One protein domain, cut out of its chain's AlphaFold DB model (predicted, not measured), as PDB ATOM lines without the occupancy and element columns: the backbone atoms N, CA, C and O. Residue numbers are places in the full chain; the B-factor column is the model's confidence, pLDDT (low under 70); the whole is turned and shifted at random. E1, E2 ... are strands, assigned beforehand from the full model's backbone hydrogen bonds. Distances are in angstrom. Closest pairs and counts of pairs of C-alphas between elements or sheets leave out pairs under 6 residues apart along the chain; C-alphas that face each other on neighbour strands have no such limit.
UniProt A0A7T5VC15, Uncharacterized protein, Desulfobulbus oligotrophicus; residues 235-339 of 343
ATOM      1  N   ILE A 235     155.003 171.009 179.804       90.06
ATOM      2  CA  ILE A 235     155.652 171.005 178.488       90.06
ATOM      3  C   ILE A 235     155.832 172.462 178.048       90.06
ATOM      4  O   ILE A 235     154.869 173.128 177.663       90.06
ATOM      5  N   ARG A 236     157.064 172.975 178.122       92.00
ATOM      6  CA  ARG A 236     157.381 174.385 177.846       92.00
ATOM      7  C   ARG A 236     158.277 174.560 176.619       92.00
ATOM      8  O   ARG A 236     159.277 173.870 176.471       92.00
ATOM      9  N   ASN A 237     157.969 175.575 175.815       91.62
ATOM     10  CA  ASN A 237     158.899 176.237 174.905       91.62
ATOM     11  C   ASN A 237     158.863 177.746 175.196       91.62
ATOM     12  O   ASN A 237     157.783 178.312 175.363       91.62
ATOM     13  N   GLU A 238     160.020 178.402 175.285       94.38
ATOM     14  CA  GLU A 238     160.103 179.826 175.636       94.38
ATOM     15  C   GLU A 238     161.203 180.533 174.828       94.38
ATOM     16  O   GLU A 238     162.376 180.535 175.193       94.38
ATOM     17  N   ILE A 239     160.806 181.138 173.707       91.00
ATOM     18  CA  ILE A 239     161.680 181.817 172.742       91.00
ATOM     19  C   ILE A 239     161.631 183.328 172.979       91.00
ATOM     20  O   ILE A 239     160.552 183.909 173.085       91.00
ATOM     21  N   LYS A 240     162.802 183.974 173.044       90.69
ATOM     22  CA  LYS A 240     162.954 185.410 173.334       90.69
ATOM     23  C   LYS A 240     163.985 186.055 172.411       90.69
ATOM     24  O   LYS A 240     165.060 185.499 172.217       90.69
ATOM     25  N   ARG A 241     163.688 187.262 171.914       77.44
ATOM     26  CA  ARG A 241     164.597 188.147 171.149       77.44
ATOM     27  C   ARG A 241     165.176 187.547 169.852       77.44
ATOM     28  O   ARG A 241     166.135 188.095 169.317       77.44
ATOM     29  N   ALA A 242     164.601 186.465 169.327       76.62
ATOM     30  CA  ALA A 242     165.057 185.867 168.072       76.62
ATOM     31  C   ALA A 242     164.678 186.728 166.849       76.62
ATOM     32  O   ALA A 242     163.736 187.523 166.896       76.62
ATOM     33  N   GLY A 243     165.416 186.551 165.748       85.75
ATOM     34  CA  GLY A 243     165.129 187.166 164.450       85.75
ATOM     35  C   GLY A 243     164.009 186.445 163.691       85.75
ATOM     36  O   GLY A 243     162.978 186.095 164.263       85.75
ATOM     37  N   ASN A 244     164.208 186.220 162.390       93.19
ATOM     38  CA  ASN A 244     163.319 185.356 161.610       93.19
ATOM     39  C   ASN A 244     163.526 183.886 162.014       93.19
ATOM     40  O   ASN A 244     164.666 183.448 162.145       93.19
ATOM     41  N   ILE A 245     162.442 183.118 162.139       94.06
ATOM     42  CA  ILE A 245     162.484 181.667 162.377       94.06
ATOM     43  C   ILE A 245     161.795 180.963 161.206       94.06
ATOM     44  O   ILE A 245     160.669 181.308 160.839       94.06
ATOM     45  N   SER A 246     162.452 179.967 160.612       94.94
ATOM     46  CA  SER A 246     161.916 179.218 159.476       94.94
ATOM     47  C   SER A 246     162.118 177.710 159.614       94.94
ATOM     48  O   SER A 246     163.160 177.235 160.058       94.94
ATOM     49  N   SER A 247     161.107 176.952 159.194       94.50
ATOM     50  CA  SER A 247     161.178 175.507 158.978       94.50
ATOM     51  C   SER A 247     160.694 175.206 157.563       94.50
ATOM     52  O   SER A 247     159.683 175.754 157.117       94.50
ATOM     53  N   THR A 248     161.423 174.390 156.802       95.50
ATOM     54  CA  THR A 248     161.035 174.054 155.425       95.50
ATOM     55  C   THR A 248     161.429 172.629 155.068       95.50
ATOM     56  O   THR A 248     162.590 172.255 155.204       95.50
ATOM     57  N   ILE A 249     160.462 171.852 154.578       94.19
ATOM     58  CA  ILE A 249     160.646 170.471 154.111       94.19
ATOM     59  C   ILE A 249     160.155 170.366 152.660       94.19
ATOM     60  O   ILE A 249     159.173 171.004 152.277       94.19
ATOM     61  N   VAL A 250     160.839 169.572 151.834       94.56
ATOM     62  CA  VAL A 250     160.493 169.365 150.420       94.56
ATOM     63  C   VAL A 250     160.437 167.866 150.127       94.56
ATOM     64  O   VAL A 250     161.455 167.183 150.181       94.56
ATOM     65  N   GLY A 251     159.247 167.369 149.793       87.25
ATOM     66  CA  GLY A 251     158.963 165.952 149.573       87.25
ATOM     67  C   GLY A 251     158.810 165.136 150.863       87.25
ATOM     68  O   GLY A 251     158.981 165.633 151.973       87.25
ATOM     69  N   GLY A 252     158.480 163.851 150.702       92.19
ATOM     70  CA  GLY A 252     158.224 162.926 151.812       92.19
ATOM     71  C   GLY A 252     156.793 162.988 152.363       92.19
ATOM     72  O   GLY A 252     156.046 163.929 152.100       92.19
ATOM     73  N   ASN A 253     156.415 161.960 153.120       93.62
ATOM     74  CA  ASN A 253     155.103 161.826 153.757       93.62
ATOM     75  C   ASN A 253     155.281 161.672 155.273       93.62
ATOM     76  O   ASN A 253     156.280 161.098 155.710       93.62
ATOM     77  N   ASN A 254     154.275 162.067 156.055       93.25
ATOM     78  CA  ASN A 254     154.297 162.053 157.527       93.25
ATOM     79  C   ASN A 254     155.365 162.996 158.141       93.25
ATOM     80  O   ASN A 254     155.886 162.739 159.225       93.25
ATOM     81  N   ASN A 255     155.714 164.076 157.438       93.50
ATOM     82  CA  ASN A 255     156.681 165.082 157.881       93.50
ATOM     83  C   ASN A 255     156.097 166.032 158.940       93.50
ATOM     84  O   ASN A 255     154.922 166.393 158.875       93.50
ATOM     85  N   LEU A 256     156.957 166.543 159.826       94.19
ATOM     86  CA  LEU A 256     156.615 167.545 160.839       94.19
ATOM     87  C   LEU A 256     157.586 168.738 160.775       94.19
ATOM     88  O   LEU A 256     158.723 168.654 161.237       94.19
ATOM     89  N   ALA A 257     157.136 169.857 160.204       94.62
ATOM     90  CA  ALA A 257     157.897 171.104 160.121       94.62
ATOM     91  C   ALA A 257     157.467 172.060 161.245       94.62
ATOM     92  O   ALA A 257     156.453 172.753 161.135       94.62
ATOM     93  N   ASN A 258     158.239 172.113 162.330       94.19
ATOM     94  CA  ASN A 258     157.990 173.018 163.453       94.19
ATOM     95  C   ASN A 258     158.908 174.245 163.378       94.19
ATOM     96  O   ASN A 258     160.128 174.106 163.343       94.19
ATOM     97  N   ALA A 259     158.321 175.440 163.423       95.81
ATOM     98  CA  ALA A 259     159.006 176.710 163.645       95.81
ATOM     99  C   ALA A 259     158.421 177.368 164.903       95.81
ATOM    100  O   ALA A 259     157.222 177.645 164.949       95.81
ATOM    101  N   ALA A 260     159.241 177.582 165.939       95.19
ATOM    102  CA  ALA A 260     158.820 178.158 167.228       95.19
ATOM    103  C   ALA A 260     157.549 177.514 167.839       95.19
ATOM    104  O   ALA A 260     156.689 178.204 168.382       95.19
ATOM    105  N   SER A 261     157.392 176.198 167.674       95.94
ATOM    106  CA  SER A 261     156.140 175.482 167.945       95.94
ATOM    107  C   SER A 261     156.363 174.253 168.814       95.94
ATOM    108  O   SER A 261     157.344 173.535 168.624       95.94
ATOM    109  N   ILE A 262     155.406 173.971 169.698       94.12
ATOM    110  CA  ILE A 262     155.308 172.693 170.409       94.12
ATOM    111  C   ILE A 262     154.469 171.743 169.554       94.12
ATOM    112  O   ILE A 262     153.415 172.123 169.048       94.12
ATOM    113  N   SER A 263     154.902 170.494 169.415       91.75
ATOM    114  CA  SER A 263     154.096 169.443 168.799       91.75
ATOM    115  C   SER A 263     154.256 168.156 169.586       91.75
ATOM    116  O   SER A 263     155.374 167.668 169.729       91.75
ATOM    117  N   VAL A 264     153.148 167.593 170.063       86.19
ATOM    118  CA  VAL A 264     153.138 166.331 170.808       86.19
ATOM    119  C   VAL A 264     152.109 165.391 170.194       86.19
ATOM    120  O   VAL A 264     150.924 165.700 170.150       86.19
ATOM    121  N   ASN A 265     152.588 164.248 169.706       78.31
ATOM    122  CA  ASN A 265     151.799 163.161 169.131       78.31
ATOM    123  C   ASN A 265     152.357 161.836 169.662       78.31
ATOM    124  O   ASN A 265     153.578 161.687 169.742       78.31
ATOM    125  N   GLY A 266     151.501 160.860 169.978       69.31
ATOM    126  CA  GLY A 266     151.947 159.494 170.276       69.31
ATOM    127  C   GLY A 266     151.134 158.761 171.342       69.31
ATOM    128  O   GLY A 266     149.906 158.830 171.377       69.31
ATOM    129  N   SER A 267     151.847 158.002 172.178       63.00
ATOM    130  CA  SER A 267     151.301 157.229 173.298       63.00
ATOM    131  C   SER A 267     150.657 158.117 174.369       63.00
ATOM    132  O   SER A 267     150.852 159.330 174.395       63.00
ATOM    133  N   THR A 268     149.879 157.503 175.267       68.50
ATOM    134  CA  THR A 268     149.182 158.208 176.349       68.50
ATOM    135  C   THR A 268     150.152 159.009 177.217       68.50
ATOM    136  O   THR A 268     150.972 158.431 177.929       68.50
ATOM    137  N   GLN A 269     150.033 160.336 177.183       74.00
ATOM    138  CA  GLN A 269     150.828 161.262 177.992       74.00
ATOM    139  C   GLN A 269     149.933 161.996 178.985       74.00
ATOM    140  O   GLN A 269     148.756 162.241 178.724       74.00
ATOM    141  N   THR A 270     150.484 162.371 180.138       82.75
ATOM    142  CA  THR A 270     149.795 163.213 181.122       82.75
ATOM    143  C   THR A 270     150.714 164.342 181.560       82.75
ATOM    144  O   THR A 270     151.841 164.099 181.977       82.75
ATOM    145  N   THR A 271     150.221 165.572 181.471       85.56
ATOM    146  CA  THR A 271     150.956 166.811 181.755       85.56
ATOM    147  C   THR A 271     150.071 167.760 182.567       85.56
ATOM    148  O   THR A 271     148.842 167.712 182.478       85.56
ATOM    149  N   ASP A 272     150.670 168.600 183.408       88.88
ATOM    150  CA  ASP A 272     149.932 169.574 184.219       88.88
ATOM    151  C   ASP A 272     149.655 170.878 183.455       88.88
ATOM    152  O   ASP A 272     148.621 171.507 183.677       88.88
ATOM    153  N   SER A 273     150.523 171.266 182.518       91.31
ATOM    154  CA  SER A 273     150.330 172.429 181.644       91.31
ATOM    155  C   SER A 273     151.195 172.351 180.385       91.31
ATOM    156  O   SER A 273     152.222 171.678 180.356       91.31
ATOM    157  N   ILE A 274     150.796 173.081 179.343       93.06
ATOM    158  CA  ILE A 274     151.617 173.307 178.150       93.06
ATOM    159  C   ILE A 274     151.713 174.811 177.898       93.06
ATOM    160  O   ILE A 274     150.691 175.496 177.848       93.06
ATOM    161  N   LEU A 275     152.931 175.323 177.731       94.56
ATOM    162  CA  LEU A 275     153.206 176.741 177.495       94.56
ATOM    163  C   LEU A 275     154.170 176.907 176.320       94.56
ATOM    164  O   LEU A 275     155.357 176.620 176.447       94.56
ATOM    165  N   ASN A 276     153.674 177.426 175.199       95.75
ATOM    166  CA  ASN A 276     154.509 177.958 174.128       95.75
ATOM    167  C   ASN A 276     154.521 179.485 174.244       95.75
ATOM    168  O   ASN A 276     153.518 180.124 173.934       95.75
ATOM    169  N   ARG A 277     155.632 180.067 174.699       96.06
ATOM    170  CA  ARG A 277     155.856 181.518 174.704       96.06
ATOM    171  C   ARG A 277     156.858 181.881 173.615       96.06
ATOM    172  O   ARG A 277     157.972 181.361 173.596       96.06
ATOM    173  N   VAL A 278     156.483 182.794 172.731       94.94
ATOM    174  CA  VAL A 278     157.269 183.177 171.558       94.94
ATOM    175  C   VAL A 278     157.305 184.696 171.446       94.94
ATOM    176  O   VAL A 278     156.296 185.338 171.178       94.94
ATOM    177  N   ASN A 279     158.485 185.273 171.650       92.25
ATOM    178  CA  ASN A 279     158.731 186.703 171.528       92.25
ATOM    179  C   ASN A 279     159.935 186.912 170.595       92.25
ATOM    180  O   ASN A 279     161.085 186.675 170.977       92.25
ATOM    181  N   THR A 280     159.665 187.285 169.343       84.69
ATOM    182  CA  THR A 280     160.666 187.475 168.278       84.69
ATOM    183  C   THR A 280     160.517 188.857 167.656       84.69
ATOM    184  O   THR A 280     159.441 189.437 167.694       84.69
ATOM    185  N   ALA A 281     161.586 189.386 167.061       74.81
ATOM    186  CA  ALA A 281     161.542 190.623 166.275       74.81
ATOM    187  C   ALA A 281     161.368 190.366 164.764       74.81
ATOM    188  O   ALA A 281     161.183 191.305 163.991       74.81
ATOM    189  N   GLY A 282     161.468 189.104 164.326       89.75
ATOM    190  CA  GLY A 282     161.280 188.692 162.935       89.75
ATOM    191  C   GLY A 282     160.007 187.878 162.691       89.75
ATOM    192  O   GLY A 282     159.226 187.594 163.602       89.75
ATOM    193  N   ASN A 283     159.828 187.497 161.427       95.00
ATOM    194  CA  ASN A 283     158.751 186.636 160.938       95.00
ATOM    195  C   ASN A 283     158.961 185.178 161.379       95.00
ATOM    196  O   ASN A 283     160.097 184.722 161.513       95.00
ATOM    197  N   ILE A 284     157.873 184.418 161.507       96.81
ATOM    198  CA  ILE A 284     157.917 182.980 161.795       96.81
ATOM    199  C   ILE A 284     157.225 182.229 160.660       96.81
ATOM    200  O   ILE A 284     156.103 182.552 160.275       96.81
ATOM    201  N   SER A 285     157.904 181.232 160.099       97.19
ATOM    202  CA  SER A 285     157.454 180.524 158.899       97.19
ATOM    203  C   SER A 285     157.629 179.014 159.021       97.19
ATOM    204  O   SER A 285     158.685 178.531 159.420       97.19
ATOM    205  N   SER A 286     156.604 178.255 158.644       97.38
ATOM    206  CA  SER A 286     156.718 176.819 158.391       97.38
ATOM    207  C   SER A 286     156.164 176.492 157.008       97.38
ATOM    208  O   SER A 286     155.180 177.083 156.562       97.38
ATOM    209  N   THR A 287     156.828 175.616 156.262       97.19
ATOM    210  CA  THR A 287     156.436 175.295 154.884       97.19
ATOM    211  C   THR A 287     156.792 173.860 154.529       97.19
ATOM    212  O   THR A 287     157.933 173.438 154.701       97.19
ATOM    213  N   ILE A 288     155.842 173.110 153.972       96.44
ATOM    214  CA  ILE A 288     156.111 171.787 153.395       96.44
ATOM    215  C   ILE A 288     155.682 171.778 151.927       96.44
ATOM    216  O   ILE A 288     154.570 172.180 151.595       96.44
ATOM    217  N   LYS A 289     156.568 171.340 151.030       95.44
ATOM    218  CA  LYS A 289     156.314 171.299 149.582       95.44
ATOM    219  C   LYS A 289     156.223 169.858 149.092       95.44
ATOM    220  O   LYS A 289     157.237 169.165 149.048       95.44
ATOM    221  N   ASN A 290     155.041 169.462 148.628       92.19
ATOM    222  CA  ASN A 290     154.641 168.118 148.200       92.19
ATOM    223  C   ASN A 290     154.571 167.072 149.328       92.19
ATOM    224  O   ASN A 290     155.154 167.229 150.399       92.19
ATOM    225  N   GLY A 291     153.873 165.967 149.041       92.88
ATOM    226  CA  GLY A 291     153.690 164.839 149.960       92.88
ATOM    227  C   GLY A 291     152.443 164.940 150.842       92.88
ATOM    228  O   GLY A 291     151.743 165.946 150.821       92.88
ATOM    229  N   SER A 292     152.126 163.866 151.564       94.88
ATOM    230  CA  SER A 292     150.856 163.670 152.288       94.88
ATOM    231  C   SER A 292     151.063 163.322 153.767       94.88
ATOM    232  O   SER A 292     152.132 162.836 154.137       94.88
ATOM    233  N   ASN A 293     150.035 163.507 154.602       94.44
ATOM    234  CA  ASN A 293     150.096 163.371 156.070       94.44
ATOM    235  C   ASN A 293     151.088 164.347 156.742       94.44
ATOM    236  O   ASN A 293     151.613 164.070 157.818       94.44
ATOM    237  N   ASN A 294     151.405 165.463 156.085       94.06
ATOM    238  CA  ASN A 294     152.442 166.407 156.485       94.06
ATOM    239  C   ASN A 294     151.858 167.542 157.346       94.06
ATOM    240  O   ASN A 294     150.836 168.133 156.989       94.06
ATOM    241  N   GLN A 295     152.531 167.893 158.446       95.12
ATOM    242  CA  GLN A 295     152.116 168.959 159.359       95.12
ATOM    243  C   GLN A 295     153.152 170.088 159.442       95.12
ATOM    244  O   GLN A 295     154.299 169.873 159.833       95.12
ATOM    245  N   ALA A 296     152.728 171.311 159.126       96.31
ATOM    246  CA  ALA A 296     153.507 172.536 159.259       96.31
ATOM    247  C   ALA A 296     152.966 173.385 160.423       96.31
ATOM    248  O   ALA A 296     151.847 173.892 160.359       96.31
ATOM    249  N   ASN A 297     153.754 173.570 161.484       96.69
ATOM    250  CA  ASN A 297     153.405 174.396 162.643       96.69
ATOM    251  C   ASN A 297     154.331 175.623 162.728       96.69
ATOM    252  O   ASN A 297     155.555 175.474 162.758       96.69
ATOM    253  N   ALA A 298     153.761 176.825 162.798       97.50
ATOM    254  CA  ALA A 298     154.474 178.089 162.992       97.50
ATOM    255  C   ALA A 298     153.914 178.840 164.211       97.50
ATOM    256  O   ALA A 298     152.720 179.131 164.254       97.50
ATOM    257  N   ALA A 299     154.757 179.139 165.204       96.81
ATOM    258  CA  ALA A 299     154.369 179.763 166.478       96.81
ATOM    259  C   ALA A 299     153.102 179.145 167.119       96.81
ATOM    260  O   ALA A 299     152.202 179.866 167.545       96.81
ATOM    261  N   SER A 300     152.982 177.814 167.095       96.75
ATOM    262  CA  SER A 300     151.748 177.080 167.414       96.75
ATOM    263  C   SER A 300     151.974 175.960 168.435       96.75
ATOM    264  O   SER A 300     153.098 175.510 168.655       96.75
ATOM    265  N   ILE A 301     150.885 175.454 169.015       95.88
ATOM    266  CA  ILE A 301     150.854 174.192 169.760       95.88
ATOM    267  C   ILE A 301     150.029 173.186 168.956       95.88
ATOM    268  O   ILE A 301     148.882 173.464 168.620       95.88
ATOM    269  N   SER A 302     150.580 172.004 168.688       93.25
ATOM    270  CA  SER A 302     149.820 170.848 168.205       93.25
ATOM    271  C   SER A 302     149.823 169.747 169.259       93.25
ATOM    272  O   SER A 302     150.887 169.316 169.700       93.25
ATOM    273  N   MET A 303     148.644 169.260 169.622       90.00
ATOM    274  CA  MET A 303     148.454 168.084 170.471       90.00
ATOM    275  C   MET A 303     147.653 167.043 169.692       90.00
ATOM    276  O   MET A 303     146.670 167.401 169.043       90.00
ATOM    277  N   GLY A 304     148.040 165.774 169.773       84.19
ATOM    278  CA  GLY A 304     147.258 164.694 169.182       84.19
ATOM    279  C   GLY A 304     147.478 163.331 169.828       84.19
ATOM    280  O   GLY A 304     148.519 163.049 170.431       84.19
ATOM    281  N   GLY A 305     146.464 162.475 169.703       82.81
ATOM    282  CA  GLY A 305     146.407 161.188 170.398       82.81
ATOM    283  C   GLY A 305     146.004 161.325 171.873       82.81
ATOM    284  O   GLY A 305     145.362 162.292 172.274       82.81
ATOM    285  N   ASN A 306     146.370 160.345 172.703       82.94
ATOM    286  CA  ASN A 306     145.866 160.212 174.080       82.94
ATOM    287  C   ASN A 306     146.556 161.162 175.091       82.94
ATOM    288  O   ASN A 306     147.039 160.731 176.139       82.94
ATOM    289  N   MET A 307     146.637 162.455 174.783       84.56
ATOM    290  CA  MET A 307     147.197 163.468 175.677       84.56
ATOM    291  C   MET A 307     146.163 163.955 176.703       84.56
ATOM    292  O   MET A 307     145.094 164.445 176.349       84.56
ATOM    293  N   VAL A 308     146.525 163.895 177.985       85.75
ATOM    294  CA  VAL A 308     145.748 164.452 179.100       85.75
ATOM    295  C   VAL A 308     146.489 165.654 179.685       85.75
ATOM    296  O   VAL A 308     147.506 165.494 180.359       85.75
ATOM    297  N   VAL A 309     145.965 166.863 179.466       87.94
ATOM    298  CA  VAL A 309     146.435 168.081 180.148       87.94
ATOM    299  C   VAL A 309     145.520 168.359 181.342       87.94
ATOM    300  O   VAL A 309     144.317 168.524 181.158       87.94
ATOM    301  N   LYS A 310     146.059 168.397 182.568       88.69
ATOM    302  CA  LYS A 310     145.251 168.643 183.785       88.69
ATOM    303  C   LYS A 310     144.917 170.122 184.010       88.69
ATOM    304  O   LYS A 310     143.922 170.433 184.658       88.69
ATOM    305  N   GLY A 311     145.783 171.017 183.539       88.94
ATOM    306  CA  GLY A 311     145.683 172.465 183.706       88.94
ATOM    307  C   GLY A 311     145.541 173.195 182.374       88.94
ATOM    308  O   GLY A 311     144.641 172.908 181.590       88.94
ATOM    309  N   LYS A 312     146.387 174.203 182.136       91.44
ATOM    310  CA  LYS A 312     146.248 175.119 180.991       91.44
ATOM    311  C   LYS A 312     147.134 174.722 179.810       91.44
ATOM    312  O   LYS A 312     148.276 174.319 180.002       91.44
ATOM    313  N   VAL A 313     146.624 174.960 178.604       94.56
ATOM    314  CA  VAL A 313     147.401 175.033 177.357       94.56
ATOM    315  C   VAL A 313     147.415 176.496 176.922       94.56
ATOM    316  O   VAL A 313     146.353 177.108 176.810       94.56
ATOM    317  N   ILE A 314     148.600 177.079 176.745       95.94
ATOM    318  CA  ILE A 314     148.794 178.509 176.481       95.94
ATOM    319  C   ILE A 314     149.764 178.675 175.312       95.94
ATOM    320  O   ILE A 314     150.928 178.296 175.419       95.94
ATOM    321  N   ASN A 315     149.291 179.278 174.219       96.75
ATOM    322  CA  ASN A 315     150.129 179.772 173.129       96.75
ATOM    323  C   ASN A 315     150.167 181.304 173.219       96.75
ATOM    324  O   ASN A 315     149.147 181.962 173.027       96.75
ATOM    325  N   GLU A 316     151.322 181.855 173.568       96.94
ATOM    326  CA  GLU A 316     151.547 183.273 173.848       96.94
ATOM    327  C   GLU A 316     152.581 183.792 172.844       96.94
ATOM    328  O   GLU A 316     153.770 183.490 172.963       96.94
ATOM    329  N   VAL A 317     152.129 184.515 171.817       95.25
ATOM    330  CA  VAL A 317     152.987 184.995 170.724       95.25
ATOM    331  C   VAL A 317     152.935 186.517 170.671       95.25
ATOM    332  O   VAL A 317     151.883 187.099 170.417       95.25
ATOM    333  N   GLU A 318     154.071 187.163 170.919       93.44
ATOM    334  CA  GLU A 318     154.182 188.613 171.092       93.44
ATOM    335  C   GLU A 318     155.299 189.209 170.231       93.44
ATOM    336  O   GLU A 318     156.278 188.528 169.921       93.44
ATOM    337  N   ASN A 319     155.177 190.498 169.881       93.00
ATOM    338  CA  ASN A 319     156.165 191.326 169.152       93.00
ATOM    339  C   ASN A 319     156.632 190.787 167.776       93.00
ATOM    340  O   ASN A 319     157.370 191.460 167.059       93.00
ATOM    341  N   THR A 320     156.148 189.603 167.411       91.31
ATOM    342  CA  THR A 320     156.497 188.799 166.244       91.31
ATOM    343  C   THR A 320     156.011 189.465 164.958       91.31
ATOM    344  O   THR A 320     154.973 190.126 164.945       91.31
ATOM    345  N   GLY A 321     156.751 189.264 163.864       93.56
ATOM    346  CA  GLY A 321     156.324 189.667 162.524       93.56
ATOM    347  C   GLY A 321     155.209 188.773 161.961       93.56
ATOM    348  O   GLY A 321     154.383 188.215 162.681       93.56
ATOM    349  N   ASN A 322     155.203 188.580 160.643       96.19
ATOM    350  CA  ASN A 322     154.255 187.679 159.992       96.19
ATOM    351  C   ASN A 322     154.462 186.234 160.475       96.19
ATOM    352  O   ASN A 322     155.551 185.675 160.315       96.19
ATOM    353  N   ILE A 323     153.405 185.618 161.008       97.31
ATOM    354  CA  ILE A 323     153.350 184.183 161.305       97.31
ATOM    355  C   ILE A 323     152.700 183.493 160.107       97.31
ATOM    356  O   ILE A 323     151.586 183.834 159.714       97.31
ATOM    357  N   THR A 324     153.394 182.532 159.505       97.56
ATOM    358  CA  THR A 324     152.974 181.880 158.258       97.56
ATOM    359  C   THR A 324     153.154 180.373 158.343       97.56
ATOM    360  O   THR A 324     154.194 179.882 158.776       97.56
ATOM    361  N   SER A 325     152.148 179.623 157.899       97.38
ATOM    362  CA  SER A 325     152.258 178.182 157.692       97.38
ATOM    363  C   SER A 325     151.646 177.809 156.348       97.38
ATOM    364  O   SER A 325     150.622 178.370 155.960       97.38
ATOM    365  N   SER A 326     152.298 176.907 155.620       96.88
ATOM    366  CA  SER A 326     151.895 176.484 154.280       96.88
ATOM    367  C   SER A 326     152.199 175.006 154.059       96.88
ATOM    368  O   SER A 326     153.275 174.526 154.423       96.88
ATOM    369  N   VAL A 327     151.285 174.292 153.402       94.81
ATOM    370  CA  VAL A 327     151.597 173.008 152.768       94.81
ATOM    371  C   VAL A 327     151.102 173.032 151.326       94.81
ATOM    372  O   VAL A 327     149.930 173.291 151.065       94.81
ATOM    373  N   GLU A 328     152.005 172.777 150.382       93.50
ATOM    374  CA  GLU A 328     151.733 172.827 148.945       93.50
ATOM    375  C   GLU A 328     151.582 171.412 148.370       93.50
ATOM    376  O   GLU A 328     152.555 170.661 148.293       93.50
ATOM    377  N   GLY A 329     150.375 171.064 147.916       89.19
ATOM    378  CA  GLY A 329     150.074 169.779 147.274       89.19
ATOM    379  C   GLY A 329     149.936 168.593 148.240       89.19
ATOM    380  O   GLY A 329     150.138 168.721 149.444       89.19
ATOM    381  N   GLY A 330     149.579 167.427 147.689       91.62
ATOM    382  CA  GLY A 330     149.313 166.198 148.449       91.62
ATOM    383  C   GLY A 330     148.000 166.206 149.244       91.62
ATOM    384  O   GLY A 330     147.164 167.089 149.067       91.62
ATOM    385  N   ASN A 331     147.805 165.188 150.088       92.00
ATOM    386  CA  ASN A 331     146.554 164.925 150.812       92.00
ATOM    387  C   ASN A 331     146.766 164.857 152.332       92.00
ATOM    388  O   ASN A 331     147.847 164.500 152.795       92.00
ATOM    389  N   ASN A 332     145.702 165.101 153.108       93.12
ATOM    390  CA  ASN A 332     145.700 164.972 154.576       93.12
ATOM    391  C   ASN A 332     146.809 165.801 155.264       93.12
ATOM    392  O   ASN A 332     147.515 165.322 156.147       93.12
ATOM    393  N   ASN A 333     146.997 167.039 154.806       93.38
ATOM    394  CA  ASN A 333     148.045 167.939 155.279       93.38
ATOM    395  C   ASN A 333     147.467 169.024 156.200       93.38
ATOM    396  O   ASN A 333     146.351 169.492 155.981       93.38
ATOM    397  N   ILE A 334     148.237 169.438 157.209       93.88
ATOM    398  CA  ILE A 334     147.822 170.401 158.243       93.88
ATOM    399  C   ILE A 334     148.790 171.589 158.256       93.88
ATOM    400  O   ILE A 334     150.003 171.400 158.309       93.88
ATOM    401  N   ALA A 335     148.257 172.813 158.256       95.69
ATOM    402  CA  ALA A 335     149.027 174.053 158.357       95.69
ATOM    403  C   ALA A 335     148.503 174.914 159.523       95.69
ATOM    404  O   ALA A 335     147.437 175.514 159.429       95.69
ATOM    405  N   ASN A 336     149.260 174.967 160.620       95.88
ATOM    406  CA  ASN A 336     148.956 175.733 161.829       95.88
ATOM    407  C   ASN A 336     149.851 176.975 161.926       95.88
ATOM    408  O   ASN A 336     151.075 176.860 161.836       95.88
ATOM    409  N   ALA A 337     149.254 178.148 162.141       96.88
ATOM    410  CA  ALA A 337     149.953 179.418 162.329       96.88
ATOM    411  C   ALA A 337     149.344 180.175 163.522       96.88
ATOM    412  O   ALA A 337     148.154 180.478 163.515       96.88
ATOM    413  N   GLY A 338     150.151 180.459 164.550       95.12
ATOM    414  CA  GLY A 338     149.719 181.148 165.774       95.12
ATOM    415  C   GLY A 338     148.700 180.388 166.640       95.12
ATOM    416  O   GLY A 338     148.154 180.968 167.578       95.12
ATOM    417  N   SER A 339     148.398 179.123 166.334       95.69
ATOM    418  CA  SER A 339     147.202 178.424 166.819       95.69
ATOM    419  C   SER A 339     147.483 177.364 167.891       95.69
ATOM    420  O   SER A 339     148.623 176.966 168.135       95.69
TER     421      SER A 339
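This is residues 235 to 339 of the 343 residues of an uncharacterized protein of Desulfobulbus oligotrophicus (UniProt A0A7T5VC15). The chain is wound in stacked turns, a short flat solenoid in which each turn is bent like a V and each of the four sides is a parallel sheet, with strands from successive turns side by side. One arm of the V is a thin sandwich of the sheets E2 E6 E10 and E3 E7 E11; the other is a wider loop between the sheets E1 E5 E9 and E4 E8, and the third turn stops after E11. The printed part has 105 residues with eleven named strands, E1 to E11 in order, no named helix, and the class is all strand. It is compact, with a radius of gyration of the C-alphas of 13.7 A, and flat, spanning 37 by 36 by 14 A.

E1, residues 235 to 242, E5, residues 273 to 280, and E9, residues 313 to 318, form a parallel sheet with E5 as the inner strand. N 237 and O 275 are 2.9 A apart and N 276 and O 314 2.9 A, both within hydrogen-bond range. In the sheet of E2, residues 245 to 250, E6, residues 284 to 289, and E10, residues 323 to 328, N 247 and O 285 are 2.9 A apart and N 286 and O 324 2.9 A. This sheet makes a sandwich, two sheets face to face, with that of E3, residues 256 to 259, E7, residues 295 to 298, and E11, residues 334 to 337: their facing parts are 6.7 A centre to centre, and the strands of the one stand at 18 degrees to those of the other. The closest C-alphas of E6 and E7 are those of Ser 286 and Ala 298, 5.3 A apart. Across E3 and E7, N 257 and O 295 are 2.9 A apart; across E7 and E11, N 296 and O 334 are 2.8 A apart. E4, residues 262 to 271, bends by 128 degrees at residue 267, and its parallel neighbour E8, residues 301 to 309, bends by 123 degrees at residue 306; N 264 and O 302 are 2.9 A apart. The closest C-alphas of E1 and E4 are those of Asn 237 and Ile 262, 6.8 A apart. E1 and E3 are apart.

E1 begins at C-alpha 235, (155.652, 171.005, 178.488), and is 20.4 A long from first to last C-alpha; E5 is 22.6 A, E2 17.3 A, E6 17.0 A, E10 16.9 A and E9 16.4 A. The bent E4 is 13.5 A from end to end and E8 12.8 A. E11 ends at C-alpha 337, (149.953, 179.418, 162.329).

The two C-alphas farthest apart are those of Gly 251 and Gly 311, 37.2 A. The printed part has no cut, and the ten links between its named strands are tight. The mean pLDDT of the printed part is 91.5; residues 266 to 268, in E4, are under 70.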